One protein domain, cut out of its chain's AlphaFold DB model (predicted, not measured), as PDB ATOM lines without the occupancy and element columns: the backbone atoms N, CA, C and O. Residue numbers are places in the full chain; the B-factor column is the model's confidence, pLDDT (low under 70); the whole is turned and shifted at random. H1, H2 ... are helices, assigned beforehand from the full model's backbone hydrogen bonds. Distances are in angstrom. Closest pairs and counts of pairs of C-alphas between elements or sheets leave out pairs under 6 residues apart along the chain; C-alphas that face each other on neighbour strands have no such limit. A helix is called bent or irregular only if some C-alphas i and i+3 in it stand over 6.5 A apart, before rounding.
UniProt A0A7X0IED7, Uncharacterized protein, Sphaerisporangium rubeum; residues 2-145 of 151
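AT A GLANCE: This is residues 2 to 145 of the 151 residues of an uncharacterized protein of Sphaerisporangium rubeum (UniProt A0A7X0IED7). Arm H1b packs side by side with the long helix H7 and with H4. From one end of this trio a helical hairpin, H2 and H3, spreads away, and at the other end H1a, H5 and H6 gather round the first part of H7. The printed part has 144 residues with seven named helices, H1 to H7 in order, and no named strand: all helix. H1b, H2, H3, H4 and H7 form an up-and-down bundle, each running against the one before. The whole is only just compact, close to loose, with a radius of gyration of the C-alphas of 17.0 A and spans of 50 by 40 by 24 A.

HOW THE PARTS SIT: H7, residues 121 to 143, touches H1b, residues 12 to 24, at a shallow tilt of 15 degrees, the same way; the closest C-alphas, of Leu 17 and Gly 139, are 5.0 A apart. H1b touches H4, residues 71 to 88, opposite ways at 28 degrees, a shallow tilt, with C-alphas of Ser 13 and Leu 86 closest at 4.3 A. H2, residues 28 to 45, touches H1b with residues 28 to 31 alone, the closest C-alphas being Ala 19 and Phe 31 at 6.1 A. H2 forms a hairpin with H3, residues 49 to 68; the C-alphas of Leu 36 and Gly 59 come closest, at 5.9 A. H3 and H7 are apart. H5, residues 90 to 101, touches H7, closest at the C-alphas of Ile 90 and Ser 132, 6.2 A. H6, residues 109 to 116, touches H1a, residues 2 to 9, closest at the C-alphas of Ala 5 and Asp 109, 5.2 A. Every O i to N i+4 pair is within hydrogen-bond range in H1b and H2 to H7; in H1a 3 of 4 are.

IN THESE COORDINATES: H1, residues 2 to 24, was assigned as one helix by its hydrogen bonds but is bent, with C-alphas 9 and 12 being 7.0 A apart; its arm H1a begins at Ile 2, with C-alpha 2 at (188.979, 277.906, 213.352). H7 measures 32.8 A and ends at (193.177, 285.546, 243.654); H3 measures 27.7 A, H2 26.0 A and H4 24.9 A.

THE WHOLE: The C-alphas farthest apart, of Pro 70 and Pro 118, are 51.3 A apart. The printed part has no cut and no long link. Residues 104 to 106 have pLDDT under 70.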
ATOM      1  N   ILE A   2     188.888 278.764 212.150       87.69
ATOM      2  CA  ILE A   2     188.979 277.906 213.352       87.69
ATOM      3  C   ILE A   2     189.398 278.705 214.604       87.69
ATOM      4  O   ILE A   2     188.655 278.766 215.579       87.69
ATOM      5  N   LEU A   3     190.553 279.379 214.558       86.12
ATOM      6  CA  LEU A   3     191.065 280.136 215.709       86.12
ATOM      7  C   LEU A   3     190.151 281.298 216.113       86.12
ATOM      8  O   LEU A   3     189.934 281.521 217.296       86.12
ATOM      9  N   THR A   4     189.577 282.011 215.144       86.31
ATOM     10  CA  THR A   4     188.690 283.155 215.400       86.31
ATOM     11  C   THR A   4     187.360 282.725 216.025       86.31
ATOM     12  O   THR A   4     186.901 283.368 216.963       86.31
ATOM     13  N   ALA A   5     186.779 281.611 215.563       86.44
ATOM     14  CA  ALA A   5     185.559 281.034 216.128       86.44
ATOM     15  C   ALA A   5     185.780 280.522 217.559       86.44
ATOM     16  O   ALA A   5     184.952 280.753 218.435       86.44
ATOM     17  N   ALA A   6     186.918 279.873 217.823       87.69
ATOM     18  CA  ALA A   6     187.265 279.422 219.170       87.69
ATOM     19  C   ALA A   6     187.553 280.598 220.120       87.69
ATOM     20  O   ALA A   6     187.063 280.619 221.252       87.69
ATOM     21  N   ALA A   7     188.307 281.600 219.652       87.88
ATOM     22  CA  ALA A   7     188.717 282.757 220.444       87.88
ATOM     23  C   ALA A   7     187.525 283.534 221.020       87.88
ATOM     24  O   ALA A   7     187.605 283.981 222.160       87.88
ATOM     25  N   GLY A   8     186.403 283.622 220.295       86.81
ATOM     26  CA  GLY A   8     185.197 284.313 220.765       86.81
ATOM     27  C   GLY A   8     184.622 283.788 222.089       86.81
ATOM     28  O   GLY A   8     183.928 284.530 222.781       86.81
ATOM     29  N   TYR A   9     184.938 282.546 222.478       90.06
ATOM     30  CA  TYR A   9     184.444 281.935 223.718       90.06
ATOM     31  C   TYR A   9     185.517 281.836 224.797       90.06
ATOM     32  O   TYR A   9     185.226 282.060 225.969       90.06
ATOM     33  N   VAL A  10     186.753 281.491 224.421       93.06
ATOM     34  CA  VAL A  10     187.818 281.218 225.402       93.06
ATOM     35  C   VAL A  10     188.667 282.440 225.741       93.06
ATOM     36  O   VAL A  10     189.249 282.474 226.823       93.06
ATOM     37  N   ALA A  11     188.739 283.447 224.861       92.56
ATOM     38  CA  ALA A  11     189.624 284.593 225.063       92.56
ATOM     39  C   ALA A  11     189.325 285.377 226.354       92.56
ATOM     40  O   ALA A  11     190.283 285.631 227.080       92.56
ATOM     41  N   PRO A  12     188.064 285.705 226.717       93.06
ATOM     42  CA  PRO A  12     187.795 286.435 227.958       93.06
ATOM     43  C   PRO A  12     188.327 285.699 229.195       93.06
ATOM     44  O   PRO A  12     189.047 286.289 229.995       93.06
ATOM     45  N   SER A  13     188.062 284.393 229.299       95.19
ATOM     46  CA  SER A  13     188.501 283.566 230.428       95.19
ATOM     47  C   SER A  13     190.027 283.451 230.504       95.19
ATOM     48  O   SER A  13     190.598 283.539 231.586       95.19
ATOM     49  N   LEU A  14     190.702 283.279 229.361       95.94
ATOM     50  CA  LEU A  14     192.165 283.180 229.311       95.94
ATOM     51  C   LEU A  14     192.850 284.515 229.621       95.94
ATOM     52  O   LEU A  14     193.841 284.532 230.348       95.94
ATOM     53  N   ILE A  15     192.309 285.634 229.126       95.00
ATOM     54  CA  ILE A  15     192.795 286.973 229.487       95.00
ATOM     55  C   ILE A  15     192.558 287.218 230.982       95.00
ATOM     56  O   ILE A  15     193.452 287.718 231.653       95.00
ATOM     57  N   GLY A  16     191.408 286.807 231.526       95.50
ATOM     58  CA  GLY A  16     191.124 286.867 232.962       95.50
ATOM     59  C   GLY A  16     192.101 286.049 233.808       95.50
ATOM     60  O   GLY A  16     192.537 286.514 234.856       95.50
ATOM     61  N   LEU A  17     192.514 284.870 233.336       96.81
ATOM     62  CA  LEU A  17     193.546 284.067 233.997       96.81
ATOM     63  C   LEU A  17     194.918 284.756 233.956       96.81
ATOM     64  O   LEU A  17     195.605 284.812 234.973       96.81
ATOM     65  N   GLY A  18     195.304 285.315 232.805       96.38
ATOM     66  CA  GLY A  18     196.536 286.101 232.684       96.38
ATOM     67  C   GLY A  18     196.529 287.339 233.586       96.38
ATOM     68  O   GLY A  18     197.525 287.633 234.242       96.38
ATOM     69  N   ALA A  19     195.383 288.014 233.683       95.00
ATOM     70  CA  ALA A  19     195.167 289.133 234.590       95.00
ATOM     71  C   ALA A  19     195.310 288.709 236.058       95.00
ATOM     72  O   ALA A  19     196.009 289.376 236.819       95.00
ATOM     73  N   ALA A  20     194.709 287.578 236.443       95.56
ATOM     74  CA  ALA A  20     194.808 287.035 237.795       95.56
ATOM     75  C   ALA A  20     196.257 286.689 238.154       95.56
ATOM     76  O   ALA A  20     196.709 287.005 239.251       95.56
ATOM     77  N   TRP A  21     197.010 286.108 237.216       96.06
ATOM     78  CA  TRP A  21     198.429 285.810 237.400       96.06
ATOM     79  C   TRP A  21     199.278 287.074 237.575       96.06
ATOM     80  O   TRP A  21     200.036 287.163 238.538       96.06
ATOM     81  N   LEU A  22     199.120 288.074 236.700       94.81
ATOM     82  CA  LEU A  22     199.834 289.352 236.820       94.81
ATOM     83  C   LEU A  22     199.487 290.074 238.125       94.81
ATOM     84  O   LEU A  22     200.376 290.606 238.783       94.81
ATOM     85  N   THR A  23     198.212 290.056 238.518       93.06
ATOM     86  CA  THR A  23     197.736 290.679 239.759       93.06
ATOM     87  C   THR A  23     198.313 289.971 240.984       93.06
ATOM     88  O   THR A  23     198.852 290.633 241.865       93.06
ATOM     89  N   ALA A  24     198.294 288.634 241.013       91.94
ATOM     90  CA  ALA A  24     198.887 287.840 242.092       91.94
ATOM     91  C   ALA A  24     200.413 288.021 242.197       91.94
ATOM     92  O   ALA A  24     200.970 287.957 243.288       91.94
ATOM     93  N   ALA A  25     201.086 288.285 241.074       93.00
ATOM     94  CA  ALA A  25     202.514 288.587 241.025       93.00
ATOM     95  C   ALA A  25     202.855 290.067 241.314       93.00
ATOM     96  O   ALA A  25     204.026 290.438 241.281       93.00
ATOM     97  N   GLY A  26     201.860 290.925 241.576       90.94
ATOM     98  CA  GLY A  26     202.054 292.355 241.853       90.94
ATOM     99  C   GLY A  26     202.290 293.233 240.615       90.94
ATOM    100  O   GLY A  26     202.512 294.435 240.740       90.94
ATOM    101  N   TYR A  27     202.196 292.682 239.403       94.50
ATOM    102  CA  TYR A  27     202.397 293.398 238.137       94.50
ATOM    103  C   TYR A  27     201.118 294.093 237.635       94.50
ATOM    104  O   TYR A  27     200.738 293.974 236.466       94.50
ATOM    105  N   ILE A  28     200.452 294.851 238.511       92.88
ATOM    106  CA  ILE A  28     199.171 295.522 238.216       92.88
ATOM    107  C   ILE A  28     199.319 296.521 237.061       92.88
ATOM    108  O   ILE A  28     198.518 296.512 236.128       92.88
ATOM    109  N   THR A  29     200.381 297.329 237.062       93.00
ATOM    110  CA  THR A  29     200.646 298.296 235.988       93.00
ATOM    111  C   THR A  29     200.769 297.601 234.632       93.00
ATOM    112  O   THR A  29     200.140 298.020 233.663       93.00
ATOM    113  N   VAL A  30     201.514 296.492 234.555       95.06
ATOM    114  CA  VAL A  30     201.672 295.713 233.311       95.06
ATOM    115  C   VAL A  30     200.321 295.205 232.817       95.06
ATOM    116  O   VAL A  30     200.034 295.280 231.621       95.06
ATOM    117  N   PHE A  31     199.468 294.732 233.726       94.19
ATOM    118  CA  PHE A  31     198.118 294.301 233.389       94.19
ATOM    119  C   PHE A  31     197.275 295.448 232.807       94.19
ATOM    120  O   PHE A  31     196.741 295.302 231.705       94.19
ATOM    121  N   LEU A  32     197.198 296.599 233.484       94.12
ATOM    122  CA  LEU A  32     196.398 297.743 233.023       94.12
ATOM    123  C   LEU A  32     196.850 298.247 231.643       94.12
ATOM    124  O   LEU A  32     196.021 298.476 230.763       94.12
ATOM    125  N   TRP A  33     198.160 298.344 231.413       96.25
ATOM    126  CA  TRP A  33     198.701 298.747 230.112       96.25
ATOM    127  C   TRP A  33     198.473 297.700 229.019       96.25
ATOM    128  O   TRP A  33     198.209 298.057 227.872       96.25
ATOM    129  N   THR A  34     198.496 296.410 229.365       95.38
ATOM    130  CA  THR A  34     198.137 295.331 228.432       95.38
ATOM    131  C   THR A  34     196.670 295.440 228.008       95.38
ATOM    132  O   THR A  34     196.359 295.304 226.825       95.38
ATOM    133  N   VAL A  35     195.769 295.748 228.948       93.81
ATOM    134  CA  VAL A  35     194.352 296.010 228.648       93.81
ATOM    135  C   VAL A  35     194.206 297.230 227.741       93.81
ATOM    136  O   VAL A  35     193.481 297.156 226.753       93.81
ATOM    137  N   LEU A  36     194.920 298.326 228.012       96.62
ATOM    138  CA  LEU A  36     194.907 299.512 227.147       96.62
ATOM    139  C   LEU A  36     195.382 299.205 225.726       96.62
ATOM    140  O   LEU A  36     194.740 299.631 224.767       96.62
ATOM    141  N   LEU A  37     196.461 298.432 225.576       97.00
ATOM    142  CA  LEU A  37     196.970 298.015 224.269       97.00
ATOM    143  C   LEU A  37     195.941 297.162 223.521       97.00
ATOM    144  O   LEU A  37     195.710 297.369 222.328       97.00
ATOM    145  N   LEU A  38     195.272 296.245 224.224       94.25
ATOM    146  CA  LEU A  38     194.200 295.431 223.659       94.25
ATOM    147  C   LEU A  38     193.009 296.292 223.215       94.25
ATOM    148  O   LEU A  38     192.523 296.122 222.097       94.25
ATOM    149  N   LEU A  39     192.571 297.247 224.040       95.62
ATOM    150  CA  LEU A  39     191.489 298.178 223.701       95.62
ATOM    151  C   LEU A  39     191.857 299.062 222.504       95.62
ATOM    152  O   LEU A  39     191.023 299.262 221.623       95.62
ATOM    153  N   ALA A  40     193.102 299.537 222.427       97.12
ATOM    154  CA  ALA A  40     193.603 300.293 221.283       97.12
ATOM    155  C   ALA A  40     193.598 299.443 220.003       97.12
ATOM    156  O   ALA A  40     193.095 299.885 218.972       97.12
ATOM    157  N   GLY A  41     194.068 298.193 220.072       96.94
ATOM    158  CA  GLY A  41     193.996 297.256 218.950       96.94
ATOM    159  C   GLY A  41     192.557 296.990 218.494       96.94
ATOM    160  O   GLY A  41     192.264 297.018 217.299       96.94
ATOM    161  N   MET A  42     191.629 296.805 219.440       94.44
ATOM    162  CA  MET A  42     190.200 296.665 219.139       94.44
ATOM    163  C   MET A  42     189.616 297.930 218.504       94.44
ATOM    164  O   MET A  42     188.802 297.821 217.588       94.44
ATOM    165  N   LEU A  43     190.040 299.117 218.945       95.94
ATOM    166  CA  LEU A  43     189.578 300.396 218.406       95.94
ATOM    167  C   LEU A  43     189.990 300.578 216.939       95.94
ATOM    168  O   LEU A  43     189.218 301.118 216.158       95.94
ATOM    169  N   LEU A  44     191.157 300.067 216.533       96.75
ATOM    170  CA  LEU A  44     191.572 300.064 215.124       96.75
ATOM    171  C   LEU A  44     190.733 299.110 214.259       96.75
ATOM    172  O   LEU A  44     190.574 299.321 213.058       96.75
ATOM    173  N   MET A  45     190.214 298.037 214.858       94.56
ATOM    174  CA  MET A  45     189.438 297.008 214.162       94.56
ATOM    175  C   MET A  45     187.939 297.332 214.108       94.56
ATOM    176  O   MET A  45     187.238 296.845 213.214       94.56
ATOM    177  N   ILE A  46     187.423 298.112 215.063       93.56
ATOM    178  CA  ILE A  46     185.990 298.376 215.178       93.56
ATOM    179  C   ILE A  46     185.514 299.267 214.027       93.56
ATOM    180  O   ILE A  46     186.080 300.311 213.725       93.56
ATOM    181  N   ARG A  47     184.421 298.857 213.384       96.06
ATOM    182  CA  ARG A  47     183.796 299.600 212.273       96.06
ATOM    183  C   ARG A  47     182.452 300.221 212.656       96.06
ATOM    184  O   ARG A  47     181.653 300.560 211.793       96.06
ATOM    185  N   ASN A  48     182.181 300.315 213.956       95.44
ATOM    186  CA  ASN A  48     180.907 300.755 214.514       95.44
ATOM    187  C   ASN A  48     181.128 301.886 215.522       95.44
ATOM    188  O   ASN A  48     181.913 301.721 216.456       95.44
ATOM    189  N   ILE A  49     180.378 302.982 215.380       96.19
ATOM    190  CA  ILE A  49     180.538 304.175 216.219       96.19
ATOM    191  C   ILE A  49     180.210 303.902 217.687       96.19
ATOM    192  O   ILE A  49     180.943 304.340 218.565       96.19
ATOM    193  N   TYR A  50     179.174 303.104 217.964       96.88
ATOM    194  CA  TYR A  50     178.831 302.732 219.337       96.88
ATOM    195  C   TYR A  50     179.968 301.937 219.991       96.88
ATOM    196  O   TYR A  50     180.341 302.197 221.131       96.88
ATOM    197  N   GLY A  51     180.565 301.006 219.240       96.06
ATOM    198  CA  GLY A  51     181.726 300.250 219.704       96.06
ATOM    199  C   GLY A  51     182.951 301.140 219.920       96.06
ATOM    200  O   GLY A  51     183.625 300.995 220.933       96.06
ATOM    201  N   ALA A  52     183.206 302.090 219.015       97.19
ATOM    202  CA  ALA A  52     184.295 303.051 219.159       97.19
ATOM    203  C   ALA A  52     184.123 303.926 220.409       97.19
ATOM    204  O   ALA A  52     185.056 304.039 221.198       97.19
ATOM    205  N   ILE A  53     182.923 304.475 220.638       98.00
ATOM    206  CA  ILE A  53     182.609 305.260 221.840       98.00
ATOM    207  C   ILE A  53     182.824 304.407 223.093       98.00
ATOM    208  O   ILE A  53     183.546 304.829 223.987       98.00
ATOM    209  N   ALA A  54     182.278 303.187 223.137       97.25
ATOM    210  CA  ALA A  54     182.446 302.294 224.283       97.25
ATOM    211  C   ALA A  54     183.928 301.992 224.579       97.25
ATOM    212  O   ALA A  54     184.349 302.060 225.733       97.25
ATOM    213  N   LEU A  55     184.729 301.702 223.547       97.31
ATOM    214  CA  LEU A  55     186.164 301.439 223.692       97.31
ATOM    215  C   LEU A  55     186.936 302.674 224.161       97.31
ATOM    216  O   LEU A  55     187.791 302.545 225.030       97.31
ATOM    217  N   ILE A  56     186.626 303.860 223.632       98.00
ATOM    218  CA  ILE A  56     187.246 305.120 224.064       98.00
ATOM    219  C   ILE A  56     186.878 305.426 225.516       98.00
ATOM    220  O   ILE A  56     187.750 305.792 226.296       98.00
ATOM    221  N   THR A  57     185.614 305.248 225.907       98.19
ATOM    222  CA  THR A  57     185.165 305.488 227.283       98.19
ATOM    223  C   THR A  57     185.854 304.542 228.264       98.19
ATOM    224  O   THR A  57     186.412 304.998 229.260       98.19
ATOM    225  N   VAL A  58     185.860 303.236 227.982       96.62
ATOM    226  CA  VAL A  58     186.507 302.247 228.858       96.62
ATOM    227  C   VAL A  58     188.024 302.435 228.862       96.62
ATOM    228  O   VAL A  58     188.628 302.447 229.929       96.62
ATOM    229  N   GLY A  59     188.645 302.638 227.699       97.25
ATOM    230  CA  GLY A  59     190.085 302.876 227.583       97.25
ATOM    231  C   GLY A  59     190.521 304.154 228.296       97.25
ATOM    232  O   GLY A  59     191.492 304.131 229.045       97.25
ATOM    233  N   GLY A  60     189.764 305.240 228.148       97.81
ATOM    234  CA  GLY A  60     189.984 306.486 228.879       97.81
ATOM    235  C   GLY A  60     189.881 306.284 230.388       97.81
ATOM    236  O   GLY A  60     190.780 306.694 231.111       97.81
ATOM    237  N   ALA A  61     188.849 305.579 230.864       96.88
ATOM    238  CA  ALA A  61     188.695 305.275 232.285       96.88
ATOM    239  C   ALA A  61     189.870 304.448 232.836       96.88
ATOM    240  O   ALA A  61     190.417 304.792 233.881       96.88
ATOM    241  N   VAL A  62     190.295 303.400 232.122       96.19
ATOM    242  CA  VAL A  62     191.446 302.568 232.514       96.19
ATOM    243  C   VAL A  62     192.742 303.383 232.508       96.19
ATOM    244  O   VAL A  62     193.532 303.257 233.437       96.19
ATOM    245  N   PHE A  63     192.947 304.249 231.513       97.31
ATOM    246  CA  PHE A  63     194.131 305.107 231.421       97.31
ATOM    247  C   PHE A  63     194.178 306.142 232.548       97.31
ATOM    248  O   PHE A  63     195.199 306.297 233.217       97.31
ATOM    249  N   THR A  64     193.061 306.827 232.804       97.44
ATOM    250  CA  THR A  64     192.952 307.769 233.922       97.44
ATOM    251  C   THR A  64     193.209 307.049 235.242       97.44
ATOM    252  O   THR A  64     193.985 307.529 236.067       97.44
ATOM    253  N   LEU A  65     192.633 305.861 235.421       96.00
ATOM    254  CA  LEU A  65     192.880 305.049 236.600       96.00
ATOM    255  C   LEU A  65     194.365 304.690 236.741       96.00
ATOM    256  O   LEU A  65     194.933 304.905 237.809       96.00
ATOM    257  N   SER A  66     195.021 304.224 235.675       94.88
ATOM    258  CA  SER A  66     196.430 303.815 235.733       94.88
ATOM    259  C   SER A  66     197.394 304.968 236.010       94.88
ATOM    260  O   SER A  66     198.456 304.743 236.584       94.88
ATOM    261  N   MET A  67     197.047 306.191 235.594       95.94
ATOM    262  CA  MET A  67     197.932 307.356 235.707       95.94
ATOM    263  C   MET A  67     197.715 308.164 236.989       95.94
ATOM    264  O   MET A  67     198.665 308.756 237.492       95.94
ATOM    265  N   PHE A  68     196.485 308.212 237.510       95.88
ATOM    266  CA  PHE A  68     196.115 309.180 238.552       95.88
ATOM    267  C   PHE A  68     195.638 308.559 239.868       95.88
ATOM    268  O   PHE A  68     195.377 309.304 240.811       95.88
ATOM    269  N   THR A  69     195.503 307.233 239.965       93.88
ATOM    270  CA  THR A  69     195.041 306.593 241.210       93.88
ATOM    271  C   THR A  69     196.178 305.928 241.988       93.88
ATOM    272  O   THR A  69     197.118 305.416 241.369       93.88
ATOM    273  N   PRO A  70     196.102 305.901 243.334       93.19
ATOM    274  CA  PRO A  70     197.055 305.170 244.162       93.19
ATOM    275  C   PRO A  70     197.080 303.666 243.836       93.19
ATOM    276  O   PRO A  70     196.054 303.123 243.412       93.19
ATOM    277  N   PRO A  71     198.202 302.965 244.093       90.00
ATOM    278  CA  PRO A  71     198.338 301.529 243.826       90.00
ATOM    279  C   PRO A  71     197.226 300.669 244.440       90.00
ATOM    280  O   PRO A  71     196.781 299.710 243.814       90.00
ATOM    281  N   ASP A  72     196.726 301.049 245.615       89.69
ATOM    282  CA  ASP A  72     195.657 300.331 246.315       89.69
ATOM    283  C   ASP A  72     194.365 300.299 245.488       89.69
ATOM    284  O   ASP A  72     193.774 299.239 245.267       89.69
ATOM    285  N   VAL A  73     193.964 301.452 244.939       92.12
ATOM    286  CA  VAL A  73     192.781 301.581 244.073       92.12
ATOM    287  C   VAL A  73     192.975 300.794 242.777       92.12
ATOM    288  O   VAL A  73     192.054 300.111 242.321       92.12
ATOM    289  N   GLN A  74     194.181 300.834 242.203       93.38
ATOM    290  CA  GLN A  74     194.511 300.042 241.018       93.38
ATOM    291  C   GLN A  74     194.391 298.539 241.290       93.38
ATOM    292  O   GLN A  74     193.871 297.812 240.445       93.38
ATOM    293  N   GLY A  75     194.806 298.084 242.475       91.62
ATOM    294  CA  GLY A  75     194.663 296.699 242.921       91.62
ATOM    295  C   GLY A  75     193.206 296.253 243.013       91.62
ATOM    296  O   GLY A  75     192.851 295.219 242.446       91.62
ATOM    297  N   TRP A  76     192.339 297.054 243.641       92.06
ATOM    298  CA  TRP A  76     190.900 296.764 243.720       92.06
ATOM    299  C   TRP A  76     190.247 296.660 242.340       92.06
ATOM    300  O   TRP A  76     189.486 295.724 242.074       92.06
ATOM    301  N   VAL A  77     190.569 297.583 241.431       92.38
ATOM    302  CA  VAL A  77     190.024 297.542 240.068       92.38
ATOM    303  C   VAL A  77     190.594 296.380 239.264       92.38
ATOM    304  O   VAL A  77     189.839 295.719 238.551       92.38
ATOM    305  N   ALA A  78     191.883 296.070 239.407       93.25
ATOM    306  CA  ALA A  78     192.477 294.905 238.767       93.25
ATOM    307  C   ALA A  78     191.818 293.606 239.242       93.25
ATOM    308  O   ALA A  78     191.451 292.767 238.418       93.25
ATOM    309  N   TYR A  79     191.566 293.480 240.545       93.31
ATOM    310  CA  TYR A  79     190.864 292.343 241.134       93.31
ATOM    311  C   TYR A  79     189.450 292.180 240.557       93.31
ATOM    312  O   TYR A  79     189.073 291.096 240.103       93.31
ATOM    313  N   ALA A  80     188.681 293.272 240.497       93.81
ATOM    314  CA  ALA A  80     187.349 293.271 239.897       93.81
ATOM    315  C   ALA A  80     187.387 292.913 238.399       93.81
ATOM    316  O   ALA A  80     186.574 292.111 237.930       93.81
ATOM    317  N   ALA A  81     188.351 293.456 237.653       93.75
ATOM    318  CA  ALA A  81     188.537 293.170 236.234       93.75
ATOM    319  C   ALA A  81     188.897 291.698 235.978       93.75
ATOM    320  O   ALA A  81     188.364 291.099 235.041       93.75
ATOM    321  N   CYS A  82     189.738 291.089 236.823       95.06
ATOM    322  CA  CYS A  82     190.063 289.664 236.742       95.06
ATOM    323  C   CYS A  82     188.795 288.814 236.838       95.06
ATOM    324  O   CYS A  82     188.514 288.022 235.939       95.06
ATOM    325  N   TRP A  83     187.984 289.023 237.879       95.25
ATOM    326  CA  TRP A  83     186.728 288.290 238.047       95.25
ATOM    327  C   TRP A  83     185.757 288.521 236.892       95.25
ATOM    328  O   TRP A  83     185.189 287.560 236.370       95.25
ATOM    329  N   PHE A  84     185.605 289.769 236.446       94.38
ATOM    330  CA  PHE A  84     184.765 290.100 235.298       94.38
ATOM    331  C   PHE A  84     185.164 289.301 234.046       94.38
ATOM    332  O   PHE A  84     184.305 288.710 233.390       94.38
ATOM    333  N   LEU A  85     186.462 289.227 233.742       93.56
ATOM    334  CA  LEU A  85     186.982 288.500 232.581       93.56
ATOM    335  C   LEU A  85     186.868 286.976 232.736       93.56
ATOM    336  O   LEU A  85     186.439 286.303 231.797       93.56
ATOM    337  N   LEU A  86     187.169 286.438 233.924       94.62
ATOM    338  CA  LEU A  86     187.047 285.007 234.232       94.62
ATOM    339  C   LEU A  86     185.605 284.502 234.063       94.62
ATOM    340  O   LEU A  86     185.380 283.433 233.495       94.62
ATOM    341  N   PHE A  87     184.609 285.282 234.500       93.62
ATOM    342  CA  PHE A  87     183.196 284.952 234.277       93.62
ATOM    343  C   PHE A  87     182.711 285.285 232.859       93.62
ATOM    344  O   PHE A  87     181.754 284.668 232.373       93.62
ATOM    345  N   GLY A  88     183.370 286.227 232.180       88.88
ATOM    346  CA  GLY A  88     182.979 286.743 230.870       88.88
ATOM    347  C   GLY A  88     182.856 285.672 229.784       88.88
ATOM    348  O   GLY A  88     181.955 285.759 228.953       88.88
ATOM    349  N   GLY A  89     183.691 284.627 229.815       83.56
ATOM    350  CA  GLY A  89     183.622 283.530 228.840       83.56
ATOM    351  C   GLY A  89     182.537 282.489 229.133       83.56
ATOM    352  O   GLY A  89     182.069 281.808 228.223       83.56
ATOM    353  N   ILE A  90     182.056 282.381 230.377       88.25
ATOM    354  CA  ILE A  90     181.113 281.322 230.780       88.25
ATOM    355  C   ILE A  90     179.697 281.618 230.279       88.25
ATOM    356  O   ILE A  90     179.024 280.740 229.726       88.25
ATOM    357  N   ARG A  91     179.227 282.859 230.449       86.88
ATOM    358  CA  ARG A  91     177.854 283.245 230.093       86.88
ATOM    359  C   ARG A  91     177.534 283.021 228.600       86.88
ATOM    360  O   ARG A  91     176.514 282.377 228.335       86.88
ATOM    361  N   PRO A  92     178.370 283.444 227.629       85.88
ATOM    362  CA  PRO A  92     178.123 283.192 226.206       85.88
ATOM    363  C   PRO A  92     178.001 281.702 225.864       85.88
ATOM    364  O   PRO A  92     177.149 281.315 225.064       85.88
ATOM    365  N   ILE A  93     178.791 280.841 226.518       86.94
ATOM    366  CA  ILE A  93     178.750 279.386 226.306       86.94
ATOM    367  C   ILE A  93     177.412 278.801 226.788       86.94
ATOM    368  O   ILE A  93     176.815 277.954 226.115       86.94
ATOM    369  N   LEU A  94     176.905 279.256 227.938       87.06
ATOM    370  CA  LEU A  94     175.603 278.829 228.463       87.06
ATOM    371  C   LEU A  94     174.445 279.321 227.584       87.06
ATOM    372  O   LEU A  94     173.510 278.562 227.304       87.06
ATOM    373  N   GLU A  95     174.518 280.561 227.103       86.62
ATOM    374  CA  GLU A  95     173.542 281.112 226.162       86.62
ATOM    375  C   GLU A  95     173.532 280.332 224.842       86.62
ATOM    376  O   GLU A  95     172.456 279.990 224.341       86.62
ATOM    377  N   LEU A  96     174.708 279.961 224.328       85.38
ATOM    378  CA  LEU A  96     174.844 279.109 223.152       85.38
ATOM    379  C   LEU A  96     174.192 277.735 223.375       85.38
ATOM    380  O   LEU A  96     173.370 277.301 222.562       85.38
ATOM    381  N   ARG A  97     174.468 277.075 224.512       83.06
ATOM    382  CA  ARG A  97     173.811 275.805 224.880       83.06
ATOM    383  C   ARG A  97     172.287 275.943 224.922       83.06
ATOM    384  O   ARG A  97     171.578 275.070 224.415       83.06
ATOM    385  N   ARG A  98     171.765 277.033 225.495       83.94
ATOM    386  CA  ARG A  98     170.318 277.287 225.601       83.94
ATOM    387  C   ARG A  98     169.673 277.535 224.236       83.94
ATOM    388  O   ARG A  98     168.600 276.991 223.974       83.94
ATOM    389  N   LYS A  99     170.316 278.315 223.360       82.31
ATOM    390  CA  LYS A  99     169.860 278.552 221.976       82.31
ATOM    391  C   LYS A  99     169.826 277.251 221.176       82.31
ATOM    392  O   LYS A  99     168.848 276.990 220.476       82.31
ATOM    393  N   ARG A 100     170.833 276.394 221.361       79.38
ATOM    394  CA  ARG A 100     170.917 275.092 220.696       79.38
ATOM    395  C   ARG A 100     169.825 274.120 221.128       79.38
ATOM    396  O   ARG A 100     169.194 273.520 220.267       79.38
ATOM    397  N   ARG A 101     169.524 274.024 222.431       77.44
ATOM    398  CA  ARG A 101     168.392 273.210 222.931       77.44
ATOM    399  C   ARG A 101     167.042 273.619 222.331       77.44
ATOM    400  O   ARG A 101     166.130 272.808 222.291       77.44
ATOM    401  N   ARG A 102     166.913 274.868 221.874       80.44
ATOM    402  CA  ARG A 102     165.708 275.409 221.228       80.44
ATOM    403  C   ARG A 102     165.729 275.290 219.695       80.44
ATOM    404  O   ARG A 102     164.880 275.894 219.054       80.44
ATOM    405  N   GLY A 103     166.710 274.594 219.112       74.94
ATOM    406  CA  GLY A 103     166.844 274.422 217.659       74.94
ATOM    407  C   GLY A 103     167.261 275.682 216.887       74.94
ATOM    408  O   GLY A 103     167.209 275.693 215.667       74.94
ATOM    409  N   ARG A 104     167.680 276.759 217.570       69.94
ATOM    410  CA  ARG A 104     167.932 278.089 216.969       69.94
ATOM    411  C   ARG A 104     169.415 278.417 216.746       69.94
ATOM    412  O   ARG A 104     169.778 279.586 216.710       69.94
ATOM    413  N   ALA A 105     170.284 277.411 216.675       67.62
ATOM    414  CA  ALA A 105     171.737 277.609 216.646       67.62
ATOM    415  C   ALA A 105     172.421 277.025 215.399       67.62
ATOM    416  O   ALA A 105     173.601 276.748 215.472       67.62
ATOM    417  N   VAL A 106     171.715 276.841 214.277       60.75
ATOM    418  CA  VAL A 106     172.204 276.097 213.090       60.75
ATOM    419  C   VAL A 106     173.497 276.674 212.463       60.75
ATOM    420  O   VAL A 106     174.238 275.938 211.810       60.75
ATOM    421  N   ASP A 107     173.826 277.943 212.744       71.50
ATOM    422  CA  ASP A 107     175.056 278.621 212.296       71.50
ATOM    423  C   ASP A 107     175.918 279.185 213.434       71.50
ATOM    424  O   ASP A 107     176.593 280.203 213.282       71.50
ATOM    425  N   SER A 108     175.916 278.531 214.597       80.88
ATOM    426  CA  SER A 108     176.813 278.944 215.674       80.88
ATOM    427  C   SER A 108     178.286 278.700 215.339       80.88
ATOM    428  O   SER A 108     178.621 277.811 214.556       80.88
ATOM    429  N   ASP A 109     179.188 279.433 215.989       85.19
ATOM    430  CA  ASP A 109     180.638 279.246 215.829       85.19
ATOM    431  C   ASP A 109     181.084 277.805 216.131       85.19
ATOM    432  O   ASP A 109     182.010 277.288 215.508       85.19
ATOM    433  N   ALA A 110     180.392 277.118 217.048       82.69
ATOM    434  CA  ALA A 110     180.640 275.710 217.341       82.69
ATOM    435  C   ALA A 110     180.258 274.795 216.166       82.69
ATOM    436  O   ALA A 110     180.950 273.810 215.906       82.69
ATOM    437  N   ASP A 111     179.181 275.113 215.445       84.25
ATOM    438  CA  ASP A 111     178.767 274.374 214.249       84.25
ATOM    439  C   ASP A 111     179.676 274.698 213.057       84.25
ATOM    440  O   ASP A 111     180.028 273.798 212.297       84.25
ATOM    441  N   GLN A 112     180.155 275.942 212.938       87.31
ATOM    442  CA  GLN A 112     181.206 276.288 211.975       87.31
ATOM    443  C   GLN A 112     182.493 275.499 212.243       87.31
ATOM    444  O   GLN A 112     183.078 274.944 211.316       87.31
ATOM    445  N   LEU A 113     182.908 275.380 213.505       88.06
ATOM    446  CA  LEU A 113     184.058 274.562 213.887       88.06
ATOM    447  C   LEU A 113     183.853 273.083 213.576       88.06
ATOM    448  O   LEU A 113     184.781 272.440 213.096       88.06
ATOM    449  N   ALA A 114     182.655 272.547 213.783       88.06
ATOM    450  CA  ALA A 114     182.345 271.166 213.429       88.06
ATOM    451  C   ALA A 114     182.331 270.902 211.917       88.06
ATOM    452  O   ALA A 114     182.538 269.773 211.493       88.06
ATOM    453  N   ARG A 115     182.108 271.932 211.091       88.25
ATOM    454  CA  ARG A 115     182.268 271.835 209.631       88.25
ATOM    455  C   ARG A 115     183.734 271.890 209.193       88.25
ATOM    456  O   ARG A 115     184.070 271.384 208.130       88.25
ATOM    457  N   LEU A 116     184.598 272.506 210.001       91.19
ATOM    458  CA  LEU A 116     186.024 272.697 209.710       91.19
ATOM    459  C   LEU A 116     186.941 271.670 210.394       91.19
ATOM    460  O   LEU A 116     188.136 271.638 210.111       91.19
ATOM    461  N   THR A 117     186.417 270.866 211.316       90.06
ATOM    462  CA  THR A 117     187.177 269.900 212.119       90.06
ATOM    463  C   THR A 117     186.411 268.579 212.194       90.06
ATOM    464  O   THR A 117     185.192 268.581 212.059       90.06
ATOM    465  N   PRO A 118     187.077 267.442 212.460       89.75
ATOM    466  CA  PRO A 118     186.405 266.141 212.543       89.75
ATOM    467  C   PRO A 118     185.494 265.985 213.775       89.75
ATOM    468  O   PRO A 118     184.855 264.949 213.944       89.75
ATOM    469  N   PHE A 119     185.448 266.978 214.666       91.88
ATOM    470  CA  PHE A 119     184.749 266.877 215.940       91.88
ATOM    471  C   PHE A 119     183.331 267.453 215.873       91.88
ATOM    472  O   PHE A 119     183.127 268.526 215.303       91.88
ATOM    473  N   PRO A 120     182.344 266.807 216.523       89.25
ATOM    474  CA  PRO A 120     180.972 267.291 216.522       89.25
ATOM    475  C   PRO A 120     180.852 268.622 217.284       89.25
ATOM    476  O   PRO A 120     181.623 268.884 218.210       89.25
ATOM    477  N   PRO A 121     179.820 269.445 217.028       86.75
ATOM    478  CA  PRO A 121     179.734 270.767 217.652       86.75
ATOM    479  C   PRO A 121     179.568 270.709 219.181       86.75
ATOM    480  O   PRO A 121     179.847 271.673 219.887       86.75
ATOM    481  N   GLY A 122     179.090 269.584 219.727       87.94
ATOM    482  CA  GLY A 122     179.033 269.356 221.176       87.94
ATOM    483  C   GLY A 122     180.414 269.266 221.836       87.94
ATOM    484  O   GLY A 122     180.576 269.748 222.956       87.94
ATOM    485  N   PHE A 123     181.410 268.724 221.127       91.31
ATOM    486  CA  PHE A 123     182.793 268.638 221.596       91.31
ATOM    487  C   PHE A 123     183.411 270.031 221.760       91.31
ATOM    488  O   PHE A 123     183.971 270.331 222.810       91.31
ATOM    489  N   HIS A 124     183.221 270.920 220.779       91.38
ATOM    490  CA  HIS A 124     183.716 272.303 220.851       91.38
ATOM    491  C   HIS A 124     183.098 273.075 222.018       91.38
ATOM    492  O   HIS A 124     183.810 273.690 222.806       91.38
ATOM    493  N   ILE A 125     181.781 272.960 222.214       90.75
ATOM    494  CA  ILE A 125     181.090 273.566 223.364       90.75
ATOM    495  C   ILE A 125     181.613 273.008 224.697       90.75
ATOM    496  O   ILE A 125     181.693 273.740 225.687       90.75
ATOM    497  N   PHE A 126     181.920 271.710 224.758       92.44
ATOM    498  CA  PHE A 126     182.533 271.105 225.937       92.44
ATOM    499  C   PHE A 126     183.936 271.667 226.181       92.44
ATOM    500  O   PHE A 126     184.208 272.098 227.295       92.44
ATOM    501  N   MET A 127     184.780 271.748 225.151       93.44
ATOM    502  CA  MET A 127     186.127 272.318 225.245       93.44
ATOM    503  C   MET A 127     186.106 273.778 225.703       93.44
ATOM    504  O   MET A 127     186.856 274.138 226.605       93.44
ATOM    505  N   PHE A 128     185.212 274.608 225.159       94.12
ATOM    506  CA  PHE A 128     185.071 276.003 225.592       94.12
ATOM    507  C   PHE A 128     184.712 276.110 227.070       94.12
ATOM    508  O   PHE A 128     185.281 276.934 227.792       94.12
ATOM    509  N   LEU A 129     183.776 275.268 227.524       93.00
ATOM    510  CA  LEU A 129     183.368 275.235 228.923       93.00
ATOM    511  C   LEU A 129     184.503 274.728 229.810       93.00
ATOM    512  O   LEU A 129     184.741 275.313 230.860       93.00
ATOM    513  N   LEU A 130     185.212 273.681 229.385       95.25
ATOM    514  CA  LEU A 130     186.337 273.116 230.119       95.25
ATOM    515  C   LEU A 130     187.442 274.157 230.304       95.25
ATOM    516  O   LEU A 130     187.847 274.404 231.432       95.25
ATOM    517  N   ILE A 131     187.868 274.813 229.221       95.94
ATOM    518  CA  ILE A 131     188.910 275.847 229.255       95.94
ATOM    519  C   ILE A 131     188.471 277.021 230.134       95.94
ATOM    520  O   ILE A 131     189.229 277.455 230.995       95.94
ATOM    521  N   SER A 132     187.237 277.507 229.968       95.06
ATOM    522  CA  SER A 132     186.735 278.641 230.757       95.06
ATOM    523  C   SER A 132     186.589 278.307 232.239       95.06
ATOM    524  O   SER A 132     186.921 279.125 233.088       95.06
ATOM    525  N   THR A 133     186.134 277.097 232.565       94.56
ATOM    526  CA  THR A 133     185.985 276.657 233.959       94.56
ATOM    527  C   THR A 133     187.346 276.402 234.598       94.56
ATOM    528  O   THR A 133     187.562 276.799 235.737       94.56
ATOM    529  N   ALA A 134     188.290 275.801 233.868       96.62
ATOM    530  CA  ALA A 134     189.662 275.624 234.336       96.62
ATOM    531  C   ALA A 134     190.339 276.977 234.595       96.62
ATOM    532  O   ALA A 134     190.944 277.162 235.648       96.62
ATOM    533  N   ALA A 135     190.172 277.940 233.682       96.88
ATOM    534  CA  ALA A 135     190.661 279.303 233.859       96.88
ATOM    535  C   ALA A 135     190.022 279.990 235.074       96.88
ATOM    536  O   ALA A 135     190.742 280.593 235.862       96.88
ATOM    537  N   LEU A 136     188.705 279.849 235.272       95.56
ATOM    538  CA  LEU A 136     188.008 280.371 236.450       95.56
ATOM    539  C   LEU A 136     188.566 279.780 237.749       95.56
ATOM    540  O   LEU A 136     188.855 280.529 238.673       95.56
ATOM    541  N   VAL A 137     188.726 278.456 237.826       96.50
ATOM    542  CA  VAL A 137     189.229 277.778 239.031       96.50
ATOM    543  C   VAL A 137     190.677 278.172 239.318       96.50
ATOM    544  O   VAL A 137     191.001 278.524 240.450       96.50
ATOM    545  N   ALA A 138     191.541 278.169 238.302       96.81
ATOM    546  CA  ALA A 138     192.933 278.583 238.452       96.81
ATOM    547  C   ALA A 138     193.048 280.069 238.826       96.81
ATOM    548  O   ALA A 138     193.802 280.422 239.726       96.81
ATOM    549  N   GLY A 139     192.259 280.937 238.189       95.50
ATOM    550  CA  GLY A 139     192.195 282.359 238.513       95.50
ATOM    551  C   GLY A 139     191.701 282.598 239.938       95.50
ATOM    552  O   GLY A 139     192.324 283.348 240.679       95.50
ATOM    553  N   ALA A 140     190.648 281.900 240.367       94.38
ATOM    554  CA  ALA A 140     190.152 281.959 241.740       94.38
ATOM    555  C   ALA A 140     191.225 281.542 242.754       94.38
ATOM    556  O   ALA A 140     191.389 282.205 243.773       94.38
ATOM    557  N   TYR A 141     191.987 280.486 242.458       95.56
ATOM    558  CA  TYR A 141     193.104 280.051 243.294       95.56
ATOM    559  C   TYR A 141     194.216 281.108 243.385       95.56
ATOM    560  O   TYR A 141     194.730 281.355 244.469       95.56
ATOM    561  N   LEU A 142     194.552 281.772 242.272       93.50
ATOM    562  CA  LEU A 142     195.543 282.857 242.246       93.50
ATOM    563  C   LEU A 142     195.079 284.102 243.013       93.50
ATOM    564  O   LEU A 142     195.896 284.798 243.608       93.50
ATOM    565  N   LEU A 143     193.774 284.379 243.004       91.56
ATOM    566  CA  LEU A 143     193.177 285.546 243.654       91.56
ATOM    567  C   LEU A 143     192.836 285.312 245.136       91.56
ATOM    568  O   LEU A 143     192.754 286.277 245.889       91.56
ATOM    569  N   ALA A 144     192.638 284.063 245.567       88.75
ATOM    570  CA  ALA A 144     192.298 283.704 246.947       88.75
ATOM    571  C   ALA A 144     193.305 284.183 248.017       88.75
ATOM    572  O   ALA A 144     192.850 284.651 249.059       88.75
ATOM    573  N   PRO A 145     194.636 284.100 247.814       82.50
ATOM    574  CA  PRO A 145     195.597 284.573 248.808       82.50
ATOM    575  C   PRO A 145     195.780 286.099 248.808       82.50
ATOM    576  O   PRO A 145     196.529 286.610 249.636       82.50
TER     577      PRO A 145